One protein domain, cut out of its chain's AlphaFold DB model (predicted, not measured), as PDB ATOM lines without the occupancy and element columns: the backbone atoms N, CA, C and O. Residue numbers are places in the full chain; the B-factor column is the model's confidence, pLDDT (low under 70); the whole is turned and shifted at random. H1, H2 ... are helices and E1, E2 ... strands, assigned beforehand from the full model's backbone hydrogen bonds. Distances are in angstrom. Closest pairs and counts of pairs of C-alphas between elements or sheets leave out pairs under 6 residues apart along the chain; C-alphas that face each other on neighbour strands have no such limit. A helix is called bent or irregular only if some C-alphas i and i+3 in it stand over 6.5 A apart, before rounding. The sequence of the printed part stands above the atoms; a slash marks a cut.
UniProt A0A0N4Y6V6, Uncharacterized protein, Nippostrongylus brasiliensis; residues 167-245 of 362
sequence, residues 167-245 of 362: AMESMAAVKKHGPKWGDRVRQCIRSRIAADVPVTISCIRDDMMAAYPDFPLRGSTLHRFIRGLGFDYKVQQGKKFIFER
ATOM      1  N   ALA A 167       8.775  -0.653  64.997       87.94
ATOM      2  CA  ALA A 167       9.585  -1.843  65.242       87.94
ATOM      3  C   ALA A 167      11.099  -1.558  65.215       87.94
ATOM      4  O   ALA A 167      11.805  -1.958  66.141       87.94
ATOM      5  N   MET A 168      11.603  -0.830  64.212       88.75
ATOM      6  CA  MET A 168      13.011  -0.423  64.157       88.75
ATOM      7  C   MET A 168      13.399   0.462  65.343       88.75
ATOM      8  O   MET A 168      14.467   0.273  65.924       88.75
ATOM      9  N   GLU A 169      12.538   1.405  65.736       92.62
ATOM     10  CA  GLU A 169      12.800   2.263  66.898       92.62
ATOM     11  C   GLU A 169      12.841   1.466  68.208       92.62
ATOM     12  O   GLU A 169      13.725   1.679  69.042       92.62
ATOM     13  N   SER A 170      11.917   0.518  68.383       93.19
ATOM     14  CA  SER A 170      11.901  -0.398  69.524       93.19
ATOM     15  C   SER A 170      13.155  -1.272  69.576       93.19
ATOM     16  O   SER A 170      13.786  -1.366  70.629       93.19
ATOM     17  N   MET A 171      13.576  -1.845  68.447       93.06
ATOM     18  CA  MET A 171      14.799  -2.654  68.372       93.06
ATOM     19  C   MET A 171      16.058  -1.823  68.637       93.06
ATOM     20  O   MET A 171      16.968  -2.285  69.325       93.06
ATOM     21  N   ALA A 172      16.105  -0.573  68.167       93.94
ATOM     22  CA  ALA A 172      17.199   0.342  68.474       93.94
ATOM     23  C   ALA A 172      17.273   0.664  69.978       93.94
ATOM     24  O   ALA A 172      18.363   0.670  70.554       93.94
ATOM     25  N   ALA A 173      16.125   0.874  70.635       96.25
ATOM     26  CA  ALA A 173      16.067   1.079  72.081       96.25
ATOM     27  C   ALA A 173      16.561  -0.160  72.848       96.25
ATOM     28  O   ALA A 173      17.343  -0.020  73.791       96.25
ATOM     29  N   VAL A 174      16.168  -1.366  72.417       97.06
ATOM     30  CA  VAL A 174      16.639  -2.629  73.008       97.06
ATOM     31  C   VAL A 174      18.135  -2.819  72.807       97.06
ATOM     32  O   VAL A 174      18.833  -3.110  73.769       97.06
ATOM     33  N   LYS A 175      18.665  -2.580  71.605       97.00
ATOM     34  CA  LYS A 175      20.106  -2.687  71.342       97.00
ATOM     35  C   LYS A 175      20.921  -1.748  72.236       97.00
ATOM     36  O   LYS A 175      21.987  -2.124  72.710       97.00
ATOM     37  N   LYS A 176      20.414  -0.535  72.485       97.56
ATOM     38  CA  LYS A 176      21.108   0.482  73.283       97.56
ATOM     39  C   LYS A 176      21.019   0.244  74.794       97.56
ATOM     40  O   LYS A 176      22.002   0.452  75.496       97.56
ATOM     41  N   HIS A 177      19.848  -0.135  75.306       98.00
ATOM     42  CA  HIS A 177      19.581  -0.182  76.753       98.00
ATOM     43  C   HIS A 177      19.391  -1.597  77.307       98.00
ATOM     44  O   HIS A 177      19.457  -1.794  78.520       98.00
ATOM     45  N   GLY A 178      19.189  -2.580  76.431       97.00
ATOM     46  CA  GLY A 178      18.910  -3.977  76.757       97.00
ATOM     47  C   GLY A 178      19.959  -4.618  77.656       97.00
ATOM     48  O   GLY A 178      19.561  -5.145  78.690       97.00
ATOM     49  N   PRO A 179      21.270  -4.512  77.354       98.00
ATOM     50  CA  PRO A 179      22.302  -5.170  78.157       98.00
ATOM     51  C   PRO A 179      22.332  -4.738  79.629       98.00
ATOM     52  O   PRO A 179      22.630  -5.548  80.497       98.00
ATOM     53  N   LYS A 180      22.016  -3.470  79.928       98.00
ATOM     54  CA  LYS A 180      22.041  -2.942  81.304       98.00
ATOM     55  C   LYS A 180      20.686  -3.057  82.008       98.00
ATOM     56  O   LYS A 180      20.634  -3.304  83.209       98.00
ATOM     57  N   TRP A 181      19.590  -2.833  81.281       98.31
ATOM     58  CA  TRP A 181      18.265  -2.618  81.878       98.31
ATOM     59  C   TRP A 181      17.215  -3.657  81.494       98.31
ATOM     60  O   TRP A 181      16.153  -3.679  82.109       98.31
ATOM     61  N   GLY A 182      17.485  -4.507  80.501       97.62
ATOM     62  CA  GLY A 182      16.508  -5.447  79.953       97.62
ATOM     63  C   GLY A 182      15.935  -6.380  81.013       97.62
ATOM     64  O   GLY A 182      14.720  -6.408  81.206       97.62
ATOM     65  N   ASP A 183      16.799  -7.082  81.744       98.00
ATOM     66  CA  ASP A 183      16.367  -8.073  82.737       98.00
ATOM     67  C   ASP A 183      15.695  -7.431  83.950       98.00
ATOM     68  O   ASP A 183      14.663  -7.915  84.408       98.00
ATOM     69  N   ARG A 184      16.203  -6.280  84.409       98.19
ATOM     70  CA  ARG A 184      15.618  -5.528  85.531       98.19
ATOM     71  C   ARG A 184      14.204  -5.048  85.214       98.19
ATOM     72  O   ARG A 184      13.299  -5.227  86.025       98.19
ATOM     73  N   VAL A 185      13.992  -4.495  84.015       98.06
ATOM     74  CA  VAL A 185      12.660  -4.057  83.568       98.06
ATOM     75  C   VAL A 185      11.728  -5.259  83.382       98.06
ATOM     76  O   VAL A 185      10.588  -5.203  83.837       98.06
ATOM     77  N   ARG A 186      12.198  -6.372  82.790       97.81
ATOM     78  CA  ARG A 186      11.406  -7.614  82.679       97.81
ATOM     79  C   ARG A 186      10.976  -8.131  84.051       97.81
ATOM     80  O   ARG A 186       9.812  -8.478  84.223       97.81
ATOM     81  N   GLN A 187      11.897  -8.182  85.010       97.75
ATOM     82  CA  GLN A 187      11.623  -8.646  86.367       97.75
ATOM     83  C   GLN A 187      10.628  -7.725  87.076       97.75
ATOM     84  O   GLN A 187       9.652  -8.219  87.621       97.75
ATOM     85  N   CYS A 188      10.816  -6.403  87.002       97.50
ATOM     86  CA  CYS A 188       9.884  -5.422  87.564       97.50
ATOM     87  C   CYS A 188       8.456  -5.616  87.023       97.50
ATOM     88  O   CYS A 188       7.506  -5.724  87.800       97.50
ATOM     89  N   ILE A 189       8.306  -5.749  85.699       97.00
ATOM     90  CA  ILE A 189       7.002  -5.982  85.059       97.00
ATOM     91  C   ILE A 189       6.394  -7.310  85.525       97.00
ATOM     92  O   ILE A 189       5.239  -7.337  85.941       97.00
ATOM     93  N   ARG A 190       7.165  -8.405  85.496       96.12
ATOM     94  CA  ARG A 190       6.681  -9.735  85.900       96.12
ATOM     95  C   ARG A 190       6.287  -9.793  87.372       96.12
ATOM     96  O   ARG A 190       5.252 -10.373  87.672       96.12
ATOM     97  N   SER A 191       7.050  -9.168  88.266       97.19
ATOM     98  CA  SER A 191       6.713  -9.100  89.692       97.19
ATOM     99  C   SER A 191       5.398  -8.358  89.929       97.19
ATOM    100  O   SER A 191       4.591  -8.807  90.737       97.19
ATOM    101  N   ARG A 192       5.135  -7.265  89.196       95.69
ATOM    102  CA  ARG A 192       3.851  -6.555  89.294       95.69
ATOM    103  C   ARG A 192       2.679  -7.357  88.734       95.69
ATOM    104  O   ARG A 192       1.631  -7.388  89.367       95.69
ATOM    105  N   ILE A 193       2.864  -8.013  87.584       92.50
ATOM    106  CA  ILE A 193       1.841  -8.898  87.003       92.50
ATOM    107  C   ILE A 193       1.544 -10.064  87.959       92.50
ATOM    108  O   ILE A 193       0.386 -10.399  88.164       92.50
ATOM    109  N   ALA A 194       2.568 -10.654  88.583       93.12
ATOM    110  CA  ALA A 194       2.403 -11.742  89.549       93.12
ATOM    111  C   ALA A 194       1.662 -11.311  90.827       93.12
ATOM    112  O   ALA A 194       1.001 -12.136  91.450       93.12
ATOM    113  N   ALA A 195       1.759 -10.033  91.201       95.56
ATOM    114  CA  ALA A 195       1.021  -9.442  92.314       95.56
ATOM    115  C   ALA A 195      -0.407  -8.989  91.940       95.56
ATOM    116  O   ALA A 195      -1.077  -8.394  92.777       95.56
ATOM    117  N   ASP A 196      -0.848  -9.223  90.697       91.56
ATOM    118  CA  ASP A 196      -2.141  -8.781  90.149       91.56
ATOM    119  C   ASP A 196      -2.377  -7.258  90.266       91.56
ATOM    120  O   ASP A 196      -3.498  -6.762  90.373       91.56
ATOM    121  N   VAL A 197      -1.288  -6.477  90.253       92.06
ATOM    122  CA  VAL A 197      -1.337  -5.010  90.332       92.06
ATOM    123  C   VAL A 197      -1.363  -4.430  88.916       92.06
ATOM    124  O   VAL A 197      -0.522  -4.803  88.089       92.06
ATOM    125  N   PRO A 198      -2.244  -3.457  88.608       88.38
ATOM    126  CA  PRO A 198      -2.290  -2.835  87.290       88.38
ATOM    127  C   PRO A 198      -0.944  -2.193  86.920       88.38
ATOM    128  O   PRO A 198      -0.414  -1.333  87.630       88.38
ATOM    129  N   VAL A 199      -0.386  -2.604  85.778       93.31
ATOM    130  CA  VAL A 199       0.948  -2.177  85.333       93.31
ATOM    131  C   VAL A 199       0.843  -1.072  84.285       93.31
ATOM    132  O   VAL A 199       0.486  -1.319  83.132       93.31
ATOM    133  N   THR A 200       1.205   0.150  84.681       94.88
ATOM    134  CA  THR A 200       1.324   1.310  83.783       94.88
ATOM    135  C   THR A 200       2.792   1.704  83.571       94.88
ATOM    136  O   THR A 200       3.673   1.347  84.355       94.88
ATOM    137  N   ILE A 201       3.078   2.465  82.507       95.00
ATOM    138  CA  ILE A 201       4.448   2.908  82.173       95.00
ATOM    139  C   ILE A 201       5.016   3.831  83.253       95.00
ATOM    140  O   ILE A 201       6.202   3.739  83.563       95.00
ATOM    141  N   SER A 202       4.187   4.717  83.815       95.12
ATOM    142  CA  SER A 202       4.588   5.593  84.919       95.12
ATOM    143  C   SER A 202       4.959   4.770  86.144       95.12
ATOM    144  O   SER A 202       6.058   4.948  86.649       95.12
ATOM    145  N   CYS A 203       4.137   3.786  86.527       95.62
ATOM    146  CA  CYS A 203       4.446   2.902  87.653       95.62
ATOM    147  C   CYS A 203       5.778   2.160  87.472       95.62
ATOM    148  O   CYS A 203       6.585   2.140  88.392       95.62
ATOM    149  N   ILE A 204       6.048   1.597  86.286       97.12
ATOM    150  CA  ILE A 204       7.337   0.931  86.024       97.12
ATOM    151  C   ILE A 204       8.487   1.929  86.120       97.12
ATOM    152  O   ILE A 204       9.532   1.616  86.678       97.12
ATOM    153  N   ARG A 205       8.331   3.125  85.546       97.31
ATOM    154  CA  ARG A 205       9.384   4.140  85.584       97.31
ATOM    155  C   ARG A 205       9.682   4.556  87.021       97.31
ATOM    156  O   ARG A 205      10.850   4.646  87.378       97.31
ATOM    157  N   ASP A 206       8.649   4.810  87.811       97.50
ATOM    158  CA  ASP A 206       8.782   5.296  89.180       97.50
ATOM    159  C   ASP A 206       9.385   4.204  90.082       97.50
ATOM    160  O   ASP A 206      10.322   4.490  90.823       97.50
ATOM    161  N   ASP A 207       8.994   2.935  89.908       97.69
ATOM    162  CA  ASP A 207       9.642   1.791  90.566       97.69
ATOM    163  C   ASP A 207      11.112   1.638  90.175       97.69
ATOM    164  O   ASP A 207      11.971   1.400  91.022       97.69
ATOM    165  N   MET A 208      11.416   1.765  88.880       98.19
ATOM    166  CA  MET A 208      12.785   1.656  88.386       98.19
ATOM    167  C   MET A 208      13.653   2.804  88.900       98.19
ATOM    168  O   MET A 208      14.809   2.560  89.212       98.19
ATOM    169  N   MET A 209      13.113   4.021  89.028       97.75
ATOM    170  CA  MET A 209      13.824   5.157  89.626       97.75
ATOM    171  C   MET A 209      13.990   5.003  91.143       97.75
ATOM    172  O   MET A 209      15.035   5.371  91.670       97.75
ATOM    173  N   ALA A 210      12.995   4.440  91.836       97.75
ATOM    174  CA  ALA A 210      13.068   4.175  93.270       97.75
ATOM    175  C   ALA A 210      14.100   3.084  93.600       97.75
ATOM    176  O   ALA A 210      14.880   3.235  94.536       97.75
ATOM    177  N   ALA A 211      14.135   2.004  92.815       97.88
ATOM    178  CA  ALA A 211      15.095   0.915  92.989       97.88
ATOM    179  C   ALA A 211      16.490   1.249  92.429       97.88
ATOM    180  O   ALA A 211      17.498   0.772  92.950       97.88
ATOM    181  N   TYR A 212      16.556   2.053  91.364       97.88
ATOM    182  CA  TYR A 212      17.787   2.399  90.653       97.88
ATOM    183  C   TYR A 212      17.819   3.901  90.323       97.88
ATOM    184  O   TYR A 212      17.345   4.317  89.260       97.88
ATOM    185  N   PRO A 213      18.433   4.732  91.186       96.94
ATOM    186  CA  PRO A 213      18.513   6.179  90.969       96.94
ATOM    187  C   PRO A 213      19.217   6.588  89.663       96.94
ATOM    188  O   PRO A 213      19.020   7.695  89.171       96.94
ATOM    189  N   ASP A 214      20.028   5.701  89.074       97.19
ATOM    190  CA  ASP A 214      20.744   5.920  87.812       97.19
ATOM    191  C   ASP A 214      19.934   5.543  86.554       97.19
ATOM    192  O   ASP A 214      20.487   5.520  85.450       97.19
ATOM    193  N   PHE A 215      18.640   5.223  86.686       97.81
ATOM    194  CA  PHE A 215      17.793   4.803  85.571       97.81
ATOM    195  C   PHE A 215      17.560   5.937  84.544       97.81
ATOM    196  O   PHE A 215      16.859   6.905  84.832       97.81
ATOM    197  N   PRO A 216      18.086   5.837  83.301       95.81
ATOM    198  CA  PRO A 216      18.177   6.989  82.398       95.81
ATOM    199  C   PRO A 216      16.989   7.133  81.426       95.81
ATOM    200  O   PRO A 216      17.016   7.990  80.539       95.81
ATOM    201  N   LEU A 217      15.975   6.261  81.493       97.38
ATOM    202  CA  LEU A 217      14.938   6.175  80.460       97.38
ATOM    203  C   LEU A 217      13.737   7.084  80.747       97.38
ATOM    204  O   LEU A 217      12.993   6.893  81.705       97.38
ATOM    205  N   ARG A 218      13.480   8.025  79.831       96.62
ATOM    206  CA  ARG A 218      12.226   8.800  79.788       96.62
ATOM    207  C   ARG A 218      11.045   7.911  79.385       96.62
ATOM    208  O   ARG A 218      11.234   6.906  78.708       96.62
ATOM    209  N   GLY A 219       9.818   8.325  79.716       95.94
ATOM    210  CA  GLY A 219       8.598   7.530  79.486       95.94
ATOM    211  C   GLY A 219       8.381   7.075  78.033       95.94
ATOM    212  O   GLY A 219       8.030   5.922  77.802       95.94
ATOM    213  N   SER A 220       8.659   7.926  77.040       96.00
ATOM    214  CA  SER A 220       8.524   7.569  75.616       96.00
ATOM    215  C   SER A 220       9.576   6.555  75.148       96.00
ATOM    216  O   SER A 220       9.262   5.617  74.412       96.00
ATOM    217  N   THR A 221      10.824   6.699  75.599       96.75
ATOM    218  CA  THR A 221      11.897   5.732  75.323       96.75
ATOM    219  C   THR A 221      11.632   4.412  76.037       96.75
ATOM    220  O   THR A 221      11.801   3.356  75.435       96.75
ATOM    221  N   LEU A 222      11.163   4.470  77.286       97.25
ATOM    222  CA  LEU A 222      10.768   3.303  78.065       97.25
ATOM    223  C   LEU A 222       9.630   2.541  77.380       97.25
ATOM    224  O   LEU A 222       9.707   1.326  77.271       97.25
ATOM    225  N   HIS A 223       8.629   3.238  76.837       96.25
ATOM    226  CA  HIS A 223       7.553   2.621  76.060       96.25
ATOM    227  C   HIS A 223       8.082   1.820  74.859       96.25
ATOM    228  O   HIS A 223       7.775   0.639  74.697       96.25
ATOM    229  N   ARG A 224       8.937   2.438  74.031       96.44
ATOM    230  CA  ARG A 224       9.570   1.759  72.885       96.44
ATOM    231  C   ARG A 224      10.431   0.578  73.328       96.44
ATOM    232  O   ARG A 224      10.417  -0.460  72.666       96.44
ATOM    233  N   PHE A 225      11.160   0.741  74.431       97.38
ATOM    234  CA  PHE A 225      12.026  -0.277  75.014       97.38
ATOM    235  C   PHE A 225      11.227  -1.487  75.506       97.38
ATOM    236  O   PHE A 225      11.521  -2.603  75.095       97.38
ATOM    237  N   ILE A 226      10.168  -1.272  76.291       97.12
ATOM    238  CA  ILE A 226       9.253  -2.318  76.775       97.12
ATOM    239  C   ILE A 226       8.619  -3.067  75.597       97.12
ATOM    240  O   ILE A 226       8.606  -4.299  75.594       97.12
ATOM    241  N   ARG A 227       8.191  -2.347  74.549       95.50
ATOM    242  CA  ARG A 227       7.672  -2.970  73.322       95.50
ATOM    243  C   ARG A 227       8.709  -3.862  72.636       95.50
ATOM    244  O   ARG A 227       8.390  -4.963  72.201       95.50
ATOM    245  N   GLY A 228       9.963  -3.414  72.582       95.25
ATOM    246  CA  GLY A 228      11.069  -4.207  72.045       95.25
ATOM    247  C   GLY A 228      11.463  -5.405  72.920       95.25
ATOM    248  O   GLY A 228      11.970  -6.391  72.397       95.25
ATOM    249  N   LEU A 229      11.207  -5.366  74.233       96.00
ATOM    250  CA  LEU A 229      11.434  -6.502  75.139       96.00
ATOM    251  C   LEU A 229      10.398  -7.628  74.973       96.00
ATOM    252  O   LEU A 229      10.600  -8.712  75.528       96.00
ATOM    253  N   GLY A 230       9.331  -7.392  74.202       94.56
ATOM    254  CA  GLY A 230       8.269  -8.365  73.943       94.56
ATOM    255  C   GLY A 230       7.010  -8.159  74.784       94.56
ATOM    256  O   GLY A 230       6.207  -9.076  74.894       94.56
ATOM    257  N   PHE A 231       6.804  -6.984  75.374       95.19
ATOM    258  CA  PHE A 231       5.529  -6.648  76.007       95.19
ATOM    259  C   PHE A 231       4.658  -5.829  75.051       95.19
ATOM    260  O   PHE A 231       5.172  -5.098  74.203       95.19
ATOM    261  N   ASP A 232       3.341  -5.948  75.180       92.62
ATOM    262  CA  ASP A 232       2.379  -5.142  74.431       92.62
ATOM    263  C   ASP A 232       1.487  -4.321  75.354       92.62
ATOM    264  O   ASP A 232       1.439  -4.545  76.565       92.62
ATOM    265  N   TYR A 233       0.768  -3.379  74.756       90.50
ATOM    266  CA  TYR A 233      -0.146  -2.493  75.454       90.50
ATOM    267  C   TYR A 233      -1.576  -2.741  74.987       90.50
ATOM    268  O   TYR A 233      -1.852  -2.671  73.791       90.50
ATOM    269  N   LYS A 234      -2.502  -2.960  75.924       90.12
ATOM    270  CA  LYS A 234      -3.946  -2.935  75.642       90.12
ATOM    271  C   LYS A 234      -4.573  -1.755  76.370       90.12
ATOM    272  O   LYS A 234      -4.253  -1.494  77.530       90.12
ATOM    273  N   VAL A 235      -5.446  -1.028  75.683       88.12
ATOM    274  CA  VAL A 235      -6.272   0.007  76.307       88.12
ATOM    275  C   VAL A 235      -7.543  -0.669  76.808       88.12
ATOM    276  O   VAL A 235      -8.249  -1.293  76.022       88.12
ATOM    277  N   GLN A 236      -7.827  -0.574  78.103       86.06
ATOM    278  CA  GLN A 236      -9.101  -0.991  78.690       86.06
ATOM    279  C   GLN A 236      -9.646   0.178  79.511       86.06
ATOM    280  O   GLN A 236      -8.926   0.732  80.340       86.06
ATOM    281  N   GLN A 237     -10.891   0.592  79.253       89.19
ATOM    282  CA  GLN A 237     -11.546   1.705  79.964       89.19
ATOM    283  C   GLN A 237     -10.693   2.997  80.003       89.19
ATOM    284  O   GLN A 237     -10.533   3.630  81.044       89.19
ATOM    285  N   GLY A 238     -10.048   3.350  78.883       85.06
ATOM    286  CA  GLY A 238      -9.178   4.534  78.781       85.06
ATOM    287  C   GLY A 238      -7.813   4.418  79.478       85.06
ATOM    288  O   GLY A 238      -6.975   5.308  79.342       85.06
ATOM    289  N   LYS A 239      -7.535   3.311  80.178       79.62
ATOM    290  CA  LYS A 239      -6.249   3.045  80.834       79.62
ATOM    291  C   LYS A 239      -5.404   2.089  79.990       79.62
ATOM    292  O   LYS A 239      -5.910   1.129  79.415       79.62
ATOM    293  N   LYS A 240      -4.099   2.366  79.890       80.62
ATOM    294  CA  LYS A 240      -3.123   1.539  79.157       80.62
ATOM    295  C   LYS A 240      -2.493   0.523  80.104       80.62
ATOM    296  O   LYS A 240      -1.793   0.920  81.033       80.62
ATOM    297  N   PHE A 241      -2.692  -0.758  79.819       86.00
ATOM    298  CA  PHE A 241      -2.152  -1.878  80.587       86.00
ATOM    299  C   PHE A 241      -1.105  -2.635  79.777       86.00
ATOM    300  O   PHE A 241      -1.217  -2.736  78.553       86.00
ATOM    301  N   ILE A 242      -0.085  -3.146  80.465       87.19
ATOM    302  CA  ILE A 242       1.022  -3.898  79.870       87.19
ATOM    303  C   ILE A 242       0.774  -5.394  80.025       87.19
ATOM    304  O   ILE A 242       0.508  -5.864  81.128       87.19
ATOM    305  N   PHE A 243       0.936  -6.140  78.935       89.69
ATOM    306  CA  PHE A 243       0.828  -7.597  78.919       89.69
ATOM    307  C   PHE A 243       2.073  -8.198  78.276       89.69
ATOM    308  O   PHE A 243       2.637  -7.643  77.332       89.69
ATOM    309  N   GLU A 244       2.524  -9.342  78.779       90.12
ATOM    310  CA  GLU A 244       3.614 -10.083  78.145       90.12
ATOM    311  C   GLU A 244       3.093 -10.706  76.848       90.12
ATOM    312  O   GLU A 244       2.125 -11.474  76.870       90.12
ATOM    313  N   ARG A 245       3.716 -10.387  75.701       86.12
ATOM    314  CA  ARG A 245       3.423 -11.143  74.484       86.12
ATOM    315  C   ARG A 245       3.930 -12.544  74.752       86.12
ATOM    316  O   ARG A 245       5.138 -12.759  74.866       86.12
TER     317      ARG A 245
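What this domain is: This is residues 167 to 245 of the 362 residues of an uncharacterized protein of Nippostrongylus brasiliensis (UniProt A0A0N4Y6V6). A long helix, H1, is bent sharply into an L, and H3 packs on its first arm, in the angle of the L, while H2 crosses the second arm, H1b. A small two-stranded hairpin, E1 and E2, makes the far end of the long axis, with E2 near both H1b and H3. The printed part has 79 residues, with three named helices and then two named strands in the order H1, H2, H3, E1, E2; the sheet E1 - E2 is antiparallel and the class is mostly helix. The whole is compact, with a radius of gyration of the C-alphas of 11.8 A, and its C-alphas span 32 by 28 by 19 A.

How they stand to each other: H1, residues 167 to 194, was assigned as one helix by its hydrogen bonds but is bent: C-alphas 180 and 183 are 7.8 A apart. Its arms, H1a at residues 167 to 180 and H1b at residues 183 to 194, stand about perpendicular at 78 degrees. H1a is itself irregular, with C-alphas 176 and 179 7.6 A apart. H2, residues 201 to 211, touches H1b, which touches it with residues 185 to 189 alone, at a steep tilt of 64 degrees, opposite ways; the closest C-alphas, of Ile 189 and Ile 204, are 7.0 A apart. H3, residues 219 to 228, touches H1a about perpendicular at 84 degrees, the closest C-alphas, of Ser 170 and Arg 224, being 4.6 A apart. H3 also touches H2, at 82 degrees, with the C-alphas of Ile 201 and Gly 219 closest at 6.8 A. H1b and H3 are close but not clearly touching, with the C-alphas of Val 185 and Ile 226 closest at 7.8 A. E1, residues 231 to 236, and E2, residues 239 to 244, form an antiparallel hairpin at 147 degrees; N 232 and O 243, at 2.8 A, and N 241 and O 234, at 2.9 A, are within hydrogen-bond range. E2 and H1b are near each other, with 9 pairs of C-alphas within 10 A, while H1a and E1 are apart. In H1b, H2 and H3 every O i to N i+4 pair is within hydrogen-bond range; in H1a 8 of 10 are.

Where its parts are: H1a begins at C-alpha 167, (9.585, -1.843, 65.242), and is 20.4 A long; H1b is 16.0 A long. H2 is 15.3 A long and H3 14.1 A. E1 measures 15.9 A and E2 16.6 A, ending at C-alpha 244, (3.614, -10.083, 78.145).

The domain as a whole: The C-alphas farthest apart, of Pro 179 and Gln 237, are 34.6 A apart. The printed part has no cut and no long link; H3 to E1 and E1 to E2 are tight. The mean pLDDT of the printed part is 94.4, and no printed residue is under 70.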